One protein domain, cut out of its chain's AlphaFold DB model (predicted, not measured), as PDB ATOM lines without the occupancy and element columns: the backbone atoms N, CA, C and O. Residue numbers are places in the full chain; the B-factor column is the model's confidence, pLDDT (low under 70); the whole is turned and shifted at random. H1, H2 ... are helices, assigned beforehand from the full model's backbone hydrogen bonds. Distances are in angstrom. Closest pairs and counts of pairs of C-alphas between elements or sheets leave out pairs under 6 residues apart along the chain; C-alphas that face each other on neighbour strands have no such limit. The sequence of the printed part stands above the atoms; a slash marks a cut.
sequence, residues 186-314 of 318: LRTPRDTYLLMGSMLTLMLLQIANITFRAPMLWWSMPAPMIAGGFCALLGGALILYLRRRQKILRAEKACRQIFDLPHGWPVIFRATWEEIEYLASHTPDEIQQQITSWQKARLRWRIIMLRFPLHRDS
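Overview. This is residues 186 to 314 of the 318 residues of an uncharacterized protein of Lentisphaerae bacterium (UniProt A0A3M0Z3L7). One long helix, H3, runs along most of a rod; at one end H1 folds back beside the first part of H3, residues 223 to 230, with short H2 at the turn, and at the other end H4, H5, H6 and H7 gather into a small head, where H5 packs on residues 247 to 255 of H3, about perpendicular to it, and H6 makes a corner with H3, the first residues of H6 meeting the last ones of H3. The printed part has 129 residues with seven named helices, H1 to H7 in order, and no named strand; its class is all helix. The whole is extended, with a radius of gyration of the C-alphas of 23.5 A, and spans 75 by 24 by 23 A.

Arrangement. H1, residues 189 to 211, and H2, residues 216 to 219, touch only at the corner, and only just, with 3 pairs of C-alphas within 8 A, the closest Asn 209 and Leu 217 at 6.2 A. H3, residues 223 to 258, is the hub, touching four helices. Its residues 223 to 230 touch H1 at a shallow tilt of 29 degrees, opposite ways; the closest C-alphas are Ser 198 and Phe 230, 7.2 A. H4, residues 265 to 268, touches H3, closest C-alphas Glu 252 and Trp 265, 6.1 A. H5, residues 273 to 281, touches H3 about perpendicular at 71 degrees, only just; the C-alphas of Ala 251 and Ala 280 are closest, 4.1 A. H6, residues 284 to 297, touches H3 about perpendicular at 87 degrees, closest C-alphas Ala 254 and Pro 284, 6.5 A. H7, residues 299 to 307, touches H6 only at the corner, closest C-alphas Gln 295 and Arg 302, 4.5 A. Every O i to N i+4 pair is within hydrogen-bond range in H1, H3, H5 and H7, and 8 of 10 in H6; H2 and H4 are too short for one.

Along the chain. H1 begins at C-alpha 189 (131.025, 171.143, 165.129) and is 32.2 A long. H3, 52.6 A, ends at C-alpha 258 (116.295, 194.559, 188.937). H6 is 19.9 A long.

Size, cuts and confidence. The C-alphas farthest apart, Phe 212 and Ser 314, are 76.3 A apart. The printed part has no cut and no long link. pLDDT is under 70 in residues 214 to 222 and 313 to 314.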
ATOM      1  N   LEU A 186     131.264 180.134 166.484       81.56
ATOM      2  CA  LEU A 186     131.086 178.747 166.067       81.56
ATOM      3  C   LEU A 186     130.298 178.030 167.160       81.56
ATOM      4  O   LEU A 186     130.796 177.871 168.269       81.56
ATOM      5  N   ARG A 187     129.057 177.641 166.864       75.81
ATOM      6  CA  ARG A 187     128.141 177.056 167.854       75.81
ATOM      7  C   ARG A 187     128.154 175.542 167.828       75.81
ATOM      8  O   ARG A 187     127.901 174.896 168.834       75.81
ATOM      9  N   THR A 188     128.370 174.974 166.650       73.88
ATOM     10  CA  THR A 188     128.328 173.533 166.438       73.88
ATOM     11  C   THR A 188     129.607 173.042 165.766       73.88
ATOM     12  O   THR A 188     130.263 173.795 165.035       73.88
ATOM     13  N   PRO A 189     129.943 171.745 165.905       73.69
ATOM     14  CA  PRO A 189     131.025 171.143 165.129       73.69
ATOM     15  C   PRO A 189     130.849 171.344 163.617       73.69
ATOM     16  O   PRO A 189     131.832 171.509 162.900       73.69
ATOM     17  N   ARG A 190     129.599 171.404 163.129       77.69
ATOM     18  CA  ARG A 190     129.293 171.681 161.717       77.69
ATOM     19  C   ARG A 190     129.763 173.067 161.291       77.69
ATOM     20  O   ARG A 190     130.324 173.177 160.208       77.69
ATOM     21  N   ASP A 191     129.603 174.085 162.134       81.12
ATOM     22  CA  ASP A 191     130.081 175.442 161.836       81.12
ATOM     23  C   ASP A 191     131.607 175.451 161.677       81.12
ATOM     24  O   ASP A 191     132.142 176.064 160.752       81.12
ATOM     25  N   THR A 192     132.302 174.694 162.531       81.00
ATOM     26  CA  THR A 192     133.757 174.513 162.448       81.00
ATOM     27  C   THR A 192     134.156 173.779 161.168       81.00
ATOM     28  O   THR A 192     135.060 174.226 160.468       81.00
ATOM     29  N   TYR A 193     133.467 172.690 160.810       83.38
ATOM     30  CA  TYR A 193     133.745 171.957 159.571       83.38
ATOM     31  C   TYR A 193     133.459 172.781 158.318       83.38
ATOM     32  O   TYR A 193     134.235 172.714 157.369       83.38
ATOM     33  N   LEU A 194     132.388 173.578 158.313       82.19
ATOM     34  CA  LEU A 194     132.074 174.482 157.209       82.19
ATOM     35  C   LEU A 194     133.163 175.542 157.043       82.19
ATOM     36  O   LEU A 194     133.617 175.756 155.923       82.19
ATOM     37  N   LEU A 195     133.625 176.148 158.144       83.50
ATOM     38  CA  LEU A 195     134.712 177.126 158.129       83.50
ATOM     39  C   LEU A 195     136.047 176.507 157.683       83.50
ATOM     40  O   LEU A 195     136.736 177.057 156.829       83.50
ATOM     41  N   MET A 196     136.441 175.366 158.250       84.50
ATOM     42  CA  MET A 196     137.712 174.725 157.900       84.50
ATOM     43  C   MET A 196     137.686 174.158 156.477       84.50
ATOM     44  O   MET A 196     138.661 174.297 155.739       84.50
ATOM     45  N   GLY A 197     136.572 173.546 156.072       84.88
ATOM     46  CA  GLY A 197     136.386 172.985 154.736       84.88
ATOM     47  C   GLY A 197     136.386 174.054 153.646       84.88
ATOM     48  O   GLY A 197     136.988 173.854 152.589       84.88
ATOM     49  N   SER A 198     135.791 175.218 153.901       80.06
ATOM     50  CA  SER A 198     135.848 176.342 152.964       80.06
ATOM     51  C   SER A 198     137.251 176.947 152.875       80.06
ATOM     52  O   SER A 198     137.725 177.192 151.767       80.06
ATOM     53  N   MET A 199     137.957 177.118 154.000       84.44
ATOM     54  CA  MET A 199     139.356 177.566 154.002       84.44
ATOM     55  C   MET A 199     140.250 176.599 153.218       84.44
ATOM     56  O   MET A 199     141.061 177.036 152.400       84.44
ATOM     57  N   LEU A 200     140.068 175.289 153.410       88.31
ATOM     58  CA  LEU A 200     140.782 174.258 152.659       88.31
ATOM     59  C   LEU A 200     140.459 174.326 151.162       88.31
ATOM     60  O   LEU A 200     141.365 174.246 150.339       88.31
ATOM     61  N   THR A 201     139.191 174.535 150.800       84.19
ATOM     62  CA  THR A 201     138.763 174.683 149.400       84.19
ATOM     63  C   THR A 201     139.440 175.884 148.740       84.19
ATOM     64  O   THR A 201     139.999 175.751 147.653       84.19
ATOM     65  N   LEU A 202     139.463 177.041 149.409       83.94
ATOM     66  CA  LEU A 202     140.155 178.238 148.917       83.94
ATOM     67  C   LEU A 202     141.666 178.007 148.777       83.94
ATOM     68  O   LEU A 202     142.263 178.415 147.781       83.94
ATOM     69  N   MET A 203     142.280 177.302 149.729       87.19
ATOM     70  CA  MET A 203     143.698 176.939 149.664       87.19
ATOM     71  C   MET A 203     143.998 176.009 148.481       87.19
ATOM     72  O   MET A 203     144.957 176.238 147.748       87.19
ATOM     73  N   LEU A 204     143.174 174.983 148.251       87.06
ATOM     74  CA  LEU A 204     143.338 174.061 147.124       87.06
ATOM     75  C   LEU A 204     143.159 174.771 145.776       87.06
ATOM     76  O   LEU A 204     143.937 174.527 144.854       87.06
ATOM     77  N   LEU A 205     142.199 175.698 145.674       81.12
ATOM     78  CA  LEU A 205     142.032 176.551 144.493       81.12
ATOM     79  C   LEU A 205     143.272 177.421 144.240       81.12
ATOM     80  O   LEU A 205     143.725 177.518 143.099       81.12
ATOM     81  N   GLN A 206     143.865 177.997 145.292       82.50
ATOM     82  CA  GLN A 206     145.113 178.758 145.186       82.50
ATOM     83  C   GLN A 206     146.272 177.883 144.691       82.50
ATOM     84  O   GLN A 206     147.013 178.289 143.795       82.50
ATOM     85  N   ILE A 207     146.428 176.679 145.248       86.62
ATOM     86  CA  ILE A 207     147.479 175.733 144.846       86.62
ATOM     87  C   ILE A 207     147.301 175.334 143.378       86.62
ATOM     88  O   ILE A 207     148.274 175.350 142.623       86.62
ATOM     89  N   ALA A 208     146.074 175.030 142.950       83.38
ATOM     90  CA  ALA A 208     145.772 174.709 141.559       83.38
ATOM     91  C   ALA A 208     146.119 175.880 140.627       83.38
ATOM     92  O   ALA A 208     146.773 175.679 139.606       83.38
ATOM     93  N   ASN A 209     145.758 177.110 141.002       76.62
ATOM     94  CA  ASN A 209     146.066 178.296 140.209       76.62
ATOM     95  C   ASN A 209     147.579 178.453 139.964       76.62
ATOM     96  O   ASN A 209     148.006 178.615 138.818       76.62
ATOM     97  N   ILE A 210     148.380 178.325 141.029       82.62
ATOM     98  CA  ILE A 210     149.845 178.401 140.959       82.62
ATOM     99  C   ILE A 210     150.407 177.251 140.111       82.62
ATOM    100  O   ILE A 210     151.238 177.478 139.233       82.62
ATOM    101  N   THR A 211     149.944 176.022 140.355       85.81
ATOM    102  CA  THR A 211     150.492 174.803 139.737       85.81
ATOM    103  C   THR A 211     150.230 174.759 138.237       85.81
ATOM    104  O   THR A 211     151.140 174.502 137.453       85.81
ATOM    105  N   PHE A 212     149.001 175.062 137.820       83.06
ATOM    106  CA  PHE A 212     148.614 175.036 136.411       83.06
ATOM    107  C   PHE A 212     148.944 176.338 135.675       83.06
ATOM    108  O   PHE A 212     148.617 176.460 134.497       83.06
ATOM    109  N   ARG A 213     149.577 177.313 136.355       70.50
ATOM    110  CA  ARG A 213     149.831 178.670 135.841       70.50
ATOM    111  C   ARG A 213     148.600 179.235 135.137       70.50
ATOM    112  O   ARG A 213     148.696 179.828 134.065       70.50
ATOM    113  N   ALA A 214     147.442 179.022 135.752       67.69
ATOM    114  CA  ALA A 214     146.150 179.428 135.236       67.69
ATOM    115  C   ALA A 214     145.638 180.608 136.074       67.69
ATOM    116  O   ALA A 214     144.649 180.447 136.792       67.69
ATOM    117  N   PRO A 215     146.262 181.809 135.992       62.59
ATOM    118  CA  PRO A 215     145.795 182.994 136.718       62.59
ATOM    119  C   PRO A 215     144.337 183.312 136.374       62.59
ATOM    120  O   PRO A 215     143.611 183.871 137.194       62.59
ATOM    121  N   MET A 216     143.886 182.852 135.202       61.00
ATOM    122  CA  MET A 216     142.504 182.888 134.760       61.00
ATOM    123  C   MET A 216     141.532 182.293 135.789       61.00
ATOM    124  O   MET A 216     140.447 182.826 135.905       61.00
ATOM    125  N   LEU A 217     141.888 181.299 136.613       60.78
ATOM    126  CA  LEU A 217     140.962 180.736 137.612       60.78
ATOM    127  C   LEU A 217     140.618 181.691 138.770       60.78
ATOM    128  O   LEU A 217     139.563 181.528 139.371       60.78
ATOM    129  N   TRP A 218     141.474 182.673 139.087       63.81
ATOM    130  CA  TRP A 218     141.169 183.719 140.082       63.81
ATOM    131  C   TRP A 218     140.369 184.869 139.492       63.81
ATOM    132  O   TRP A 218     139.576 185.480 140.195       63.81
ATOM    133  N   TRP A 219     140.587 185.174 138.216       66.00
ATOM    134  CA  TRP A 219     139.921 186.281 137.526       66.00
ATOM    135  C   TRP A 219     138.662 185.849 136.768       66.00
ATOM    136  O   TRP A 219     137.836 186.683 136.411       66.00
ATOM    137  N   SER A 220     138.497 184.547 136.558       68.88
ATOM    138  CA  SER A 220     137.358 183.917 135.893       68.88
ATOM    139  C   SER A 220     136.592 183.072 136.888       68.88
ATOM    140  O   SER A 220     137.111 182.647 137.922       68.88
ATOM    141  N   MET A 221     135.333 182.807 136.565       60.09
ATOM    142  CA  MET A 221     134.527 181.917 137.381       60.09
ATOM    143  C   MET A 221     135.146 180.516 137.423       60.09
ATOM    144  O   MET A 221     135.559 180.020 136.373       60.09
ATOM    145  N   PRO A 222     135.232 179.889 138.617       68.94
ATOM    146  CA  PRO A 222     134.381 180.155 139.791       68.94
ATOM    147  C   PRO A 222     135.038 180.785 141.046       68.94
ATOM    148  O   PRO A 222     134.325 180.993 142.030       68.94
ATOM    149  N   ALA A 223     136.343 181.091 141.094       74.44
ATOM    150  CA  ALA A 223     136.996 181.393 142.383       74.44
ATOM    151  C   ALA A 223     136.480 182.660 143.111       74.44
ATOM    152  O   ALA A 223     136.219 182.566 144.314       74.44
ATOM    153  N   PRO A 224     136.234 183.812 142.445       80.06
ATOM    154  CA  PRO A 224     135.647 184.985 143.104       80.06
ATOM    155  C   PRO A 224     134.237 184.749 143.647       80.06
ATOM    156  O   PRO A 224     133.890 185.292 144.691       80.06
ATOM    157  N   MET A 225     133.425 183.922 142.975       79.31
ATOM    158  CA  MET A 225     132.091 183.556 143.465       79.31
ATOM    159  C   MET A 225     132.171 182.687 144.715       79.31
ATOM    160  O   MET A 225     131.416 182.911 145.657       79.31
ATOM    161  N   ILE A 226     133.102 181.731 144.749       80.19
ATOM    162  CA  ILE A 226     133.321 180.880 145.925       80.19
ATOM    163  C   ILE A 226     133.807 181.733 147.103       80.19
ATOM    164  O   ILE A 226     133.249 181.644 148.195       80.19
ATOM    165  N   ALA A 227     134.792 182.609 146.879       81.19
ATOM    166  CA  ALA A 227     135.299 183.513 147.907       81.19
ATOM    167  C   ALA A 227     134.227 184.511 148.383       81.19
ATOM    168  O   ALA A 227     134.035 184.682 149.585       81.19
ATOM    169  N   GLY A 228     133.482 185.127 147.463       85.31
ATOM    170  CA  GLY A 228     132.404 186.065 147.775       85.31
ATOM    171  C   GLY A 228     131.246 185.411 148.529       85.31
ATOM    172  O   GLY A 228     130.797 185.943 149.543       85.31
ATOM    173  N   GLY A 229     130.807 184.226 148.093       84.62
ATOM    174  CA  GLY A 229     129.784 183.437 148.783       84.62
ATOM    175  C   GLY A 229     130.221 183.024 150.188       84.62
ATOM    176  O   GLY A 229     129.440 183.117 151.134       84.62
ATOM    177  N   PHE A 230     131.492 182.655 150.355       83.31
ATOM    178  CA  PHE A 230     132.062 182.356 151.664       83.31
ATOM    179  C   PHE A 230     132.109 183.587 152.582       83.31
ATOM    180  O   PHE A 230     131.663 183.511 153.729       83.31
ATOM    181  N   CYS A 231     132.569 184.737 152.083       86.06
ATOM    182  CA  CYS A 231     132.558 185.995 152.832       86.06
ATOM    183  C   CYS A 231     131.137 186.403 153.246       86.06
ATOM    184  O   CYS A 231     130.933 186.836 154.378       86.06
ATOM    185  N   ALA A 232     130.148 186.226 152.365       87.19
ATOM    186  CA  ALA A 232     128.749 186.494 152.678       87.19
ATOM    187  C   ALA A 232     128.215 185.555 153.774       87.19
ATOM    188  O   ALA A 232     127.534 186.015 154.691       87.19
ATOM    189  N   LEU A 233     128.565 184.264 153.728       84.94
ATOM    190  CA  LEU A 233     128.181 183.285 154.748       84.94
ATOM    191  C   LEU A 233     128.792 183.624 156.114       84.94
ATOM    192  O   LEU A 233     128.066 183.685 157.106       84.94
ATOM    193  N   LEU A 234     130.100 183.900 156.171       84.75
ATOM    194  CA  LEU A 234     130.769 184.295 157.413       84.75
ATOM    195  C   LEU A 234     130.254 185.630 157.949       84.75
ATOM    196  O   LEU A 234     130.002 185.755 159.146       84.75
ATOM    197  N   GLY A 235     130.062 186.618 157.072       87.25
ATOM    198  CA  GLY A 235     129.502 187.917 157.434       87.25
ATOM    199  C   GLY A 235     128.086 187.784 157.992       87.25
ATOM    200  O   GLY A 235     127.779 188.354 159.036       87.25
ATOM    201  N   GLY A 236     127.242 186.966 157.359       87.31
ATOM    202  CA  GLY A 236     125.903 186.643 157.846       87.31
ATOM    203  C   GLY A 236     125.926 185.967 159.218       87.31
ATOM    204  O   GLY A 236     125.225 186.410 160.129       87.31
ATOM    205  N   ALA A 237     126.775 184.951 159.402       85.12
ATOM    206  CA  ALA A 237     126.950 184.269 160.685       85.12
ATOM    207  C   ALA A 237     127.417 185.234 161.789       85.12
ATOM    208  O   ALA A 237     126.846 185.243 162.883       85.12
ATOM    209  N   LEU A 238     128.383 186.105 161.484       88.31
ATOM    210  CA  LEU A 238     128.871 187.134 162.400       88.31
ATOM    211  C   LEU A 238     127.767 188.134 162.768       88.31
ATOM    212  O   LEU A 238     127.589 188.435 163.946       88.31
ATOM    213  N   ILE A 239     126.986 188.626 161.802       90.56
ATOM    214  CA  ILE A 239     125.874 189.555 162.064       90.56
ATOM    215  C   ILE A 239     124.829 188.903 162.976       90.56
ATOM    216  O   ILE A 239     124.375 189.527 163.938       90.56
ATOM    217  N   LEU A 240     124.455 187.648 162.706       88.75
ATOM    218  CA  LEU A 240     123.512 186.906 163.544       88.75
ATOM    219  C   LEU A 240     124.057 186.713 164.963       88.75
ATOM    220  O   LEU A 240     123.329 186.944 165.931       88.75
ATOM    221  N   TYR A 241     125.334 186.352 165.095       90.00
ATOM    222  CA  TYR A 241     126.011 186.246 166.385       90.00
ATOM    223  C   TYR A 241     125.995 187.579 167.148       90.00
ATOM    224  O   TYR A 241     125.569 187.625 168.302       90.00
ATOM    225  N   LEU A 242     126.371 188.685 166.499       91.25
ATOM    226  CA  LEU A 242     126.397 190.012 167.119       91.25
ATOM    227  C   LEU A 242     125.003 190.467 167.568       91.25
ATOM    228  O   LEU A 242     124.871 191.030 168.653       91.25
ATOM    229  N   ARG A 243     123.953 190.179 166.787       92.12
ATOM    230  CA  ARG A 243     122.560 190.454 167.179       92.12
ATOM    231  C   ARG A 243     122.151 189.664 168.423       92.12
ATOM    232  O   ARG A 243     121.556 190.240 169.332       92.12
ATOM    233  N   ARG A 244     122.488 188.372 168.498       91.31
ATOM    234  CA  ARG A 244     122.218 187.551 169.693       91.31
ATOM    235  C   ARG A 244     122.985 188.062 170.906       91.31
ATOM    236  O   ARG A 244     122.396 188.272 171.961       91.31
ATOM    237  N   ARG A 245     124.274 188.359 170.736       92.44
ATOM    238  CA  ARG A 245     125.118 188.944 171.781       92.44
ATOM    239  C   ARG A 245     124.533 190.251 172.313       92.44
ATOM    240  O   ARG A 245     124.511 190.459 173.520       92.44
ATOM    241  N   GLN A 246     124.038 191.126 171.436       93.75
ATOM    242  CA  GLN A 246     123.372 192.361 171.857       93.75
ATOM    243  C   GLN A 246     122.135 192.091 172.720       93.75
ATOM    244  O   GLN A 246     121.956 192.786 173.714       93.75
ATOM    245  N   LYS A 247     121.312 191.085 172.385       95.06
ATOM    246  CA  LYS A 247     120.171 190.686 173.224       95.06
ATOM    247  C   LYS A 247     120.627 190.232 174.611       95.06
ATOM    248  O   LYS A 247     120.128 190.751 175.599       95.06
ATOM    249  N   ILE A 248     121.641 189.367 174.688       94.69
ATOM    250  CA  ILE A 248     122.186 188.889 175.970       94.69
ATOM    251  C   ILE A 248     122.699 190.053 176.826       94.69
ATOM    252  O   ILE A 248     122.387 190.132 178.007       94.69
ATOM    253  N   LEU A 249     123.439 190.996 176.235       94.69
ATOM    254  CA  LEU A 249     123.939 192.163 176.972       94.69
ATOM    255  C   LEU A 249     122.823 193.106 177.437       94.69
ATOM    256  O   LEU A 249     122.941 193.720 178.493       94.69
ATOM    257  N   ARG A 250     121.736 193.240 176.666       96.62
ATOM    258  CA  ARG A 250     120.554 193.993 177.108       96.62
ATOM    259  C   ARG A 250     119.862 193.295 178.275       96.62
ATOM    260  O   ARG A 250     119.544 193.966 179.249       96.62
ATOM    261  N   ALA A 251     119.695 191.977 178.196       96.69
ATOM    262  CA  ALA A 251     119.126 191.178 179.275       96.69
ATOM    263  C   ALA A 251     119.986 191.243 180.548       96.69
ATOM    264  O   ALA A 251     119.447 191.420 181.636       96.69
ATOM    265  N   GLU A 252     121.316 191.170 180.428       95.81
ATOM    266  CA  GLU A 252     122.241 191.330 181.558       95.81
ATOM    267  C   GLU A 252     122.071 192.699 182.219       95.81
ATOM    268  O   GLU A 252     121.921 192.775 183.439       95.81
ATOM    269  N   LYS A 253     122.005 193.768 181.415       95.31
ATOM    270  CA  LYS A 253     121.786 195.127 181.914       95.31
ATOM    271  C   LYS A 253     120.439 195.263 182.627       95.31
ATOM    272  O   LYS A 253     120.388 195.900 183.676       95.31
ATOM    273  N   ALA A 254     119.374 194.677 182.079       95.50
ATOM    274  CA  ALA A 254     118.057 194.670 182.710       95.50
ATOM    275  C   ALA A 254     118.093 193.913 184.046       95.50
ATOM    276  O   ALA A 254     117.644 194.431 185.065       95.50
ATOM    277  N   CYS A 255     118.732 192.739 184.084       95.25
ATOM    278  CA  CYS A 255     118.906 191.978 185.320       95.25
ATOM    279  C   CYS A 255     119.688 192.774 186.371       95.25
ATOM    280  O   CYS A 255     119.284 192.814 187.525       95.25
ATOM    281  N   ARG A 256     120.762 193.470 185.982       94.56
ATOM    282  CA  ARG A 256     121.549 194.313 186.894       94.56
ATOM    283  C   ARG A 256     120.734 195.450 187.529       94.56
ATOM    284  O   ARG A 256     121.066 195.895 188.619       94.56
ATOM    285  N   GLN A 257     119.701 195.948 186.852       92.81
ATOM    286  CA  GLN A 257     118.822 196.991 187.398       92.81
ATOM    287  C   GLN A 257     117.797 196.437 188.391       92.81
ATOM    288  O   GLN A 257     117.335 197.163 189.263       92.81
ATOM    289  N   ILE A 258     117.425 195.169 188.237       94.19
ATOM    290  CA  ILE A 258     116.295 194.559 188.937       94.19
ATOM    291  C   ILE A 258     116.767 193.732 190.135       94.19
ATOM    292  O   ILE A 258     116.191 193.825 191.214       94.19
ATOM    293  N   PHE A 259     117.841 192.963 189.974       94.88
ATOM    294  CA  PHE A 259     118.402 192.081 190.998       94.88
ATOM    295  C   PHE A 259     119.478 192.784 191.815       94.88
ATOM    296  O   PHE A 259     120.299 193.496 191.240       94.88
ATOM    297  N   ASP A 260     119.517 192.524 193.123       93.56
ATOM    298  CA  ASP A 260     120.549 193.014 194.045       93.56
ATOM    299  C   ASP A 260     121.871 192.254 193.833       93.56
ATOM    300  O   ASP A 260     122.295 191.399 194.613       93.56
ATOM    301  N   LEU A 261     122.485 192.494 192.673       92.38
ATOM    302  CA  LEU A 261     123.714 191.862 192.216       92.38
ATOM    303  C   LEU A 261     124.599 192.882 191.490       92.38
ATOM    304  O   LEU A 261     124.102 193.743 190.760       92.38
ATOM    305  N   PRO A 262     125.934 192.748 191.577       89.69
ATOM    306  CA  PRO A 262     126.850 193.635 190.858       89.69
ATOM    307  C   PRO A 262     126.710 193.533 189.328       89.69
ATOM    308  O   PRO A 262     127.035 194.483 188.612       89.69
ATOM    309  N   HIS A 263     126.237 192.390 188.825       93.12
ATOM    310  CA  HIS A 263     126.007 192.108 187.409       93.12
ATOM    311  C   HIS A 263     124.926 191.033 187.227       93.12
ATOM    312  O   HIS A 263     124.752 190.163 188.081       93.12
ATOM    313  N   GLY A 264     124.249 191.043 186.077       94.94
ATOM    314  CA  GLY A 264     123.133 190.142 185.765       94.94
ATOM    315  C   GLY A 264     123.528 188.708 185.392       94.94
ATOM    316  O   GLY A 264     122.661 187.849 185.243       94.94
ATOM    317  N   TRP A 265     124.826 188.429 185.237       95.94
ATOM    318  CA  TRP A 265     125.338 187.142 184.750       95.94
ATOM    319  C   TRP A 265     124.832 185.893 185.491       95.94
ATOM    320  O   TRP A 265     124.456 184.950 184.797       95.94
ATOM    321  N   PRO A 266     124.734 185.855 186.837       96.94
ATOM    322  CA  PRO A 266     124.193 184.692 187.541       96.94
ATOM    323  C   PRO A 266     122.747 184.364 187.149       96.94
ATOM    324  O   PRO A 266     122.390 183.191 187.067       96.94
ATOM    325  N   VAL A 267     121.924 185.373 186.862       96.69
ATOM    326  CA  VAL A 267     120.535 185.169 186.421       96.69
ATOM    327  C   VAL A 267     120.506 184.695 184.969       96.69
ATOM    328  O   VAL A 267     119.863 183.696 184.665       96.69
ATOM    329  N   ILE A 268     121.269 185.351 184.087       95.88
ATOM    330  CA  ILE A 268     121.362 184.985 182.663       95.88
ATOM    331  C   ILE A 268     121.877 183.556 182.475       95.88
ATOM    332  O   ILE A 268     121.375 182.836 181.619       95.88
ATOM    333  N   PHE A 269     122.827 183.120 183.303       96.00
ATOM    334  CA  PHE A 269     123.361 181.758 183.283       96.00
ATOM    335  C   PHE A 269     122.304 180.680 183.573       96.00
ATOM    336  O   PHE A 269     122.490 179.517 183.239       96.00
ATOM    337  N   ARG A 270     121.193 181.060 184.208       95.69
ATOM    338  CA  ARG A 270     120.073 180.175 184.542       95.69
ATOM    339  C   ARG A 270     118.845 180.459 183.681       95.69
ATOM    340  O   ARG A 270     117.792 179.904 183.958       95.69
ATOM    341  N   ALA A 271     118.920 181.332 182.686       94.81
ATOM    342  CA  ALA A 271     117.781 181.660 181.836       94.81
ATOM    343  C   ALA A 271     117.813 180.824 180.549       94.81
ATOM    344  O   ALA A 271     118.887 180.485 180.065       94.81
ATOM    345  N   THR A 272     116.655 180.500 179.972       94.62
ATOM    346  CA  THR A 272     116.592 179.986 178.589       94.62
ATOM    347  C   THR A 272     116.653 181.132 177.590       94.62
ATOM    348  O   THR A 272     116.482 182.300 177.941       94.62
ATOM    349  N   TRP A 273     116.847 180.813 176.315       93.00
ATOM    350  CA  TRP A 273     116.862 181.797 175.246       93.00
ATOM    351  C   TRP A 273     115.581 182.634 175.199       93.00
ATOM    352  O   TRP A 273     115.667 183.855 175.103       93.00
ATOM    353  N   GLU A 274     114.403 182.021 175.330       93.19
ATOM    354  CA  GLU A 274     113.121 182.740 175.315       93.19
ATOM    355  C   GLU A 274     113.019 183.726 176.485       93.19
ATOM    356  O   GLU A 274     112.503 184.835 176.343       93.19
ATOM    357  N   GLU A 275     113.548 183.336 177.645       95.25
ATOM    358  CA  GLU A 275     113.598 184.183 178.833       95.25
ATOM    359  C   GLU A 275     114.581 185.338 178.635       95.25
ATOM    360  O   GLU A 275     114.249 186.479 178.938       95.25
ATOM    361  N   ILE A 276     115.753 185.082 178.051       95.62
ATOM    362  CA  ILE A 276     116.725 186.122 177.693       95.62
ATOM    363  C   ILE A 276     116.126 187.099 176.679       95.62
ATOM    364  O   ILE A 276     116.314 188.307 176.810       95.62
ATOM    365  N   GLU A 277     115.394 186.616 175.674       95.69
ATOM    366  CA  GLU A 277     114.721 187.481 174.703       95.69
ATOM    367  C   GLU A 277     113.658 188.358 175.357       95.69
ATOM    368  O   GLU A 277     113.573 189.548 175.034       95.69
ATOM    369  N   TYR A 278     112.896 187.800 176.302       96.94
ATOM    370  CA  TYR A 278     111.934 188.553 177.092       96.94
ATOM    371  C   TYR A 278     112.637 189.640 177.919       96.94
ATOM    372  O   TYR A 278     112.321 190.820 177.769       96.94
ATOM    373  N   LEU A 279     113.653 189.266 178.702       96.88
ATOM    374  CA  LEU A 279     114.453 190.179 179.529       96.88
ATOM    375  C   LEU A 279     115.139 191.281 178.707       96.88
ATOM    376  O   LEU A 279     115.322 192.395 179.183       96.88
ATOM    377  N   ALA A 280     115.533 190.988 177.466       96.88
ATOM    378  CA  ALA A 280     116.193 191.946 176.583       96.88
ATOM    379  C   ALA A 280     115.245 192.980 175.953       96.88
ATOM    380  O   ALA A 280     115.731 193.975 175.399       96.88
ATOM    381  N   SER A 281     113.936 192.713 175.961       96.69
ATOM    382  CA  SER A 281     112.947 193.441 175.152       96.69
ATOM    383  C   SER A 281     111.887 194.178 175.970       96.69
ATOM    384  O   SER A 281     111.144 194.960 175.386       96.69
ATOM    385  N   HIS A 282     111.827 193.955 177.283       96.50
ATOM    386  CA  HIS A 282     110.815 194.530 178.169       96.50
ATOM    387  C   HIS A 282     111.424 195.509 179.178       96.50
ATOM    388  O   HIS A 282     112.633 195.524 179.424       96.50
ATOM    389  N   THR A 283     110.568 196.355 179.737       94.25
ATOM    390  CA  THR A 283     110.918 197.317 180.783       94.25
ATOM    391  C   THR A 283     111.142 196.624 182.133       94.25
ATOM    392  O   THR A 283     110.654 195.510 182.340       94.25
ATOM    393  N   PRO A 284     111.865 197.257 183.079       92.75
ATOM    394  CA  PRO A 284     112.086 196.675 184.402       92.75
ATOM    395  C   PRO A 284     110.801 196.267 185.133       92.75
ATOM    396  O   PRO A 284     110.756 195.179 185.704       92.75
ATOM    397  N   ASP A 285     109.747 197.079 185.044       91.19
ATOM    398  CA  ASP A 285     108.462 196.815 185.704       91.19
ATOM    399  C   ASP A 285     107.759 195.585 185.107       91.19
ATOM    400  O   ASP A 285     107.299 194.705 185.836       91.19
ATOM    401  N   GLU A 286     107.728 195.471 183.774       94.94
ATOM    402  CA  GLU A 286     107.187 194.297 183.072       94.94
ATOM    403  C   GLU A 286     107.972 193.028 183.425       94.94
ATOM    404  O   GLU A 286     107.388 191.971 183.668       94.94
ATOM    405  N   ILE A 287     109.301 193.133 183.512       95.00
ATOM    406  CA  ILE A 287     110.163 192.016 183.903       95.00
ATOM    407  C   ILE A 287     109.849 191.565 185.331       95.00
ATOM    408  O   ILE A 287     109.688 190.367 185.557       95.00
ATOM    409  N   GLN A 288     109.726 192.484 186.292       93.56
ATOM    410  CA  GLN A 288     109.383 192.133 187.675       93.56
ATOM    411  C   GLN A 288     108.014 191.438 187.772       93.56
ATOM    412  O   GLN A 288     107.869 190.422 188.465       93.56
ATOM    413  N   GLN A 289     107.017 191.924 187.026       92.94
ATOM    414  CA  GLN A 289     105.704 191.278 186.945       92.94
ATOM    415  C   GLN A 289     105.812 189.860 186.368       92.94
ATOM    416  O   GLN A 289     105.264 188.905 186.930       92.94
ATOM    417  N   GLN A 290     106.571 189.691 185.284       96.00
ATOM    418  CA  GLN A 290     106.751 188.396 184.638       96.00
ATOM    419  C   GLN A 290     107.542 187.402 185.501       96.00
ATOM    420  O   GLN A 290     107.206 186.214 185.521       96.00
ATOM    421  N   ILE A 291     108.538 187.866 186.261       95.38
ATOM    422  CA  ILE A 291     109.294 187.048 187.221       95.38
ATOM    423  C   ILE A 291     108.349 186.399 188.235       95.38
ATOM    424  O   ILE A 291     108.488 185.211 188.516       95.38
ATOM    425  N   THR A 292     107.336 187.124 188.718       92.94
ATOM    426  CA  THR A 292     106.338 186.575 189.655       92.94
ATOM    427  C   THR A 292     105.558 185.407 189.037       92.94
ATOM    428  O   THR A 292     105.257 184.417 189.709       92.94
ATOM    429  N   SER A 293     105.244 185.491 187.741       95.25
ATOM    430  CA  SER A 293     104.617 184.396 186.992       95.25
ATOM    431  C   SER A 293     105.572 183.208 186.830       95.25
ATOM    432  O   SER A 293     105.216 182.064 187.128       95.25
ATOM    433  N   TRP A 294     106.822 183.467 186.438       96.06
ATOM    434  CA  TRP A 294     107.830 182.422 186.278       96.06
ATOM    435  C   TRP A 294     108.176 181.716 187.587       96.06
ATOM    436  O   TRP A 294     108.311 180.498 187.577       96.06
ATOM    437  N   GLN A 295     108.253 182.431 188.708       94.38
ATOM    438  CA  GLN A 295     108.521 181.857 190.027       94.38
ATOM    439  C   GLN A 295     107.477 180.799 190.416       94.38
ATOM    440  O   GLN A 295     107.823 179.772 190.995       94.38
ATOM    441  N   LYS A 296     106.203 181.032 190.073       92.81
ATOM    442  CA  LYS A 296     105.105 180.090 190.340       92.81
ATOM    443  C   LYS A 296     105.119 178.897 189.389       92.81
ATOM    444  O   LYS A 296     104.797 177.787 189.798       92.81
ATOM    445  N   ALA A 297     105.463 179.129 188.124       93.88
ATOM    446  CA  ALA A 297     105.366 178.118 187.075       93.88
ATOM    447  C   ALA A 297     106.632 177.260 186.910       93.88
ATOM    448  O   ALA A 297     106.552 176.153 186.383       93.88
ATOM    449  N   ARG A 298     107.809 177.771 187.293       95.38
ATOM    450  CA  ARG A 298     109.113 177.189 186.950       95.38
ATOM    451  C   ARG A 298     109.987 177.069 188.191       95.38
ATOM    452  O   ARG A 298     110.369 178.073 188.791       95.38
ATOM    453  N   LEU A 299     110.399 175.838 188.506       95.94
ATOM    454  CA  LEU A 299     111.313 175.547 189.615       95.94
ATOM    455  C   LEU A 299     112.578 176.408 189.554       95.94
ATOM    456  O   LEU A 299     112.988 176.983 190.557       95.94
ATOM    457  N   ARG A 300     113.173 176.531 188.366       96.00
ATOM    458  CA  ARG A 300     114.404 177.294 188.168       96.00
ATOM    459  C   ARG A 300     114.266 178.756 188.581       96.00
ATOM    460  O   ARG A 300     115.135 179.261 189.277       96.00
ATOM    461  N   TRP A 301     113.164 179.415 188.227       96.31
ATOM    462  CA  TRP A 301     112.921 180.800 188.638       96.31
ATOM    463  C   TRP A 301     112.638 180.928 190.125       96.31
ATOM    464  O   TRP A 301     113.072 181.899 190.736       96.31
ATOM    465  N   ARG A 302     112.001 179.925 190.738       96.19
ATOM    466  CA  ARG A 302     111.904 179.861 192.198       96.19
ATOM    467  C   ARG A 302     113.287 179.838 192.851       96.19
ATOM    468  O   ARG A 302     113.526 180.623 193.757       96.19
ATOM    469  N   ILE A 303     114.212 179.019 192.348       96.88
ATOM    470  CA  ILE A 303     115.592 178.954 192.861       96.88
ATOM    471  C   ILE A 303     116.377 180.242 192.579       96.88
ATOM    472  O   ILE A 303     117.071 180.729 193.466       96.88
ATOM    473  N   ILE A 304     116.254 180.824 191.381       96.81
ATOM    474  CA  ILE A 304     116.872 182.120 191.047       96.81
ATOM    475  C   ILE A 304     116.460 183.175 192.077       96.81
ATOM    476  O   ILE A 304     117.323 183.872 192.593       96.81
ATOM    477  N   MET A 305     115.170 183.255 192.408       96.00
ATOM    478  CA  MET A 305     114.639 184.241 193.354       96.00
ATOM    479  C   MET A 305     115.059 183.994 194.803       96.00
ATOM    480  O   MET A 305     115.206 184.948 195.561       96.00
ATOM    481  N   LEU A 306     115.262 182.732 195.181       94.62
ATOM    482  CA  LEU A 306     115.822 182.362 196.479       94.62
ATOM    483  C   LEU A 306     117.281 182.837 196.602       94.62
ATOM    484  O   LEU A 306     117.665 183.473 197.578       94.62
ATOM    485  N   ARG A 307     118.085 182.615 195.555       95.25
ATOM    486  CA  ARG A 307     119.513 182.961 195.558       95.25
ATOM    487  C   ARG A 307     119.810 184.433 195.303       95.25
ATOM    488  O   ARG A 307     120.825 184.941 195.778       95.25
ATOM    489  N   PHE A 308     118.984 185.085 194.497       95.69
ATOM    490  CA  PHE A 308     119.228 186.420 193.971       95.69
ATOM    491  C   PHE A 308     117.977 187.273 194.201       95.69
ATOM    492  O   PHE A 308     117.059 187.261 193.375       95.69
ATOM    493  N   PRO A 309     117.905 187.998 195.329       92.69
ATOM    494  CA  PRO A 309     116.761 188.844 195.618       92.69
ATOM    495  C   PRO A 309     116.698 190.036 194.655       92.69
ATOM    496  O   PRO A 309     117.708 190.503 194.122       92.69
ATOM    497  N   LEU A 310     115.487 190.545 194.443       93.00
ATOM    498  CA  LEU A 310     115.279 191.824 193.766       93.00
ATOM    499  C   LEU A 310     115.776 192.962 194.665       93.00
ATOM    500  O   LEU A 310     115.776 192.825 195.893       93.00
ATOM    501  N   HIS A 311     116.146 194.095 194.071       88.56
ATOM    502  CA  HIS A 311     116.332 195.318 194.842       88.56
ATOM    503  C   HIS A 311     115.059 195.579 195.648       88.56
ATOM    504  O   HIS A 311     113.953 195.569 195.106       88.56
ATOM    505  N   ARG A 312     115.206 195.801 196.954       72.56
ATOM    506  CA  ARG A 312     114.090 196.304 197.751       72.56
ATOM    507  C   ARG A 312     113.772 197.691 197.220       72.56
ATOM    508  O   ARG A 312     114.654 198.549 197.242       72.56
ATOM    509  N   ASP A 313     112.542 197.905 196.766       55.44
ATOM    510  CA  ASP A 313     112.074 199.249 196.462       55.44
ATOM    511  C   ASP A 313     112.404 200.145 197.658       55.44
ATOM    512  O   ASP A 313     111.966 199.904 198.786       55.44
ATOM    513  N   SER A 314     113.169 201.207 197.421       38.00
ATOM    514  CA  SER A 314     113.349 202.314 198.359       38.00
ATOM    515  C   SER A 314     112.054 203.139 198.472       38.00
ATOM    516  O   SER A 314     112.067 204.362 198.363       38.00
TER     517      SER A 314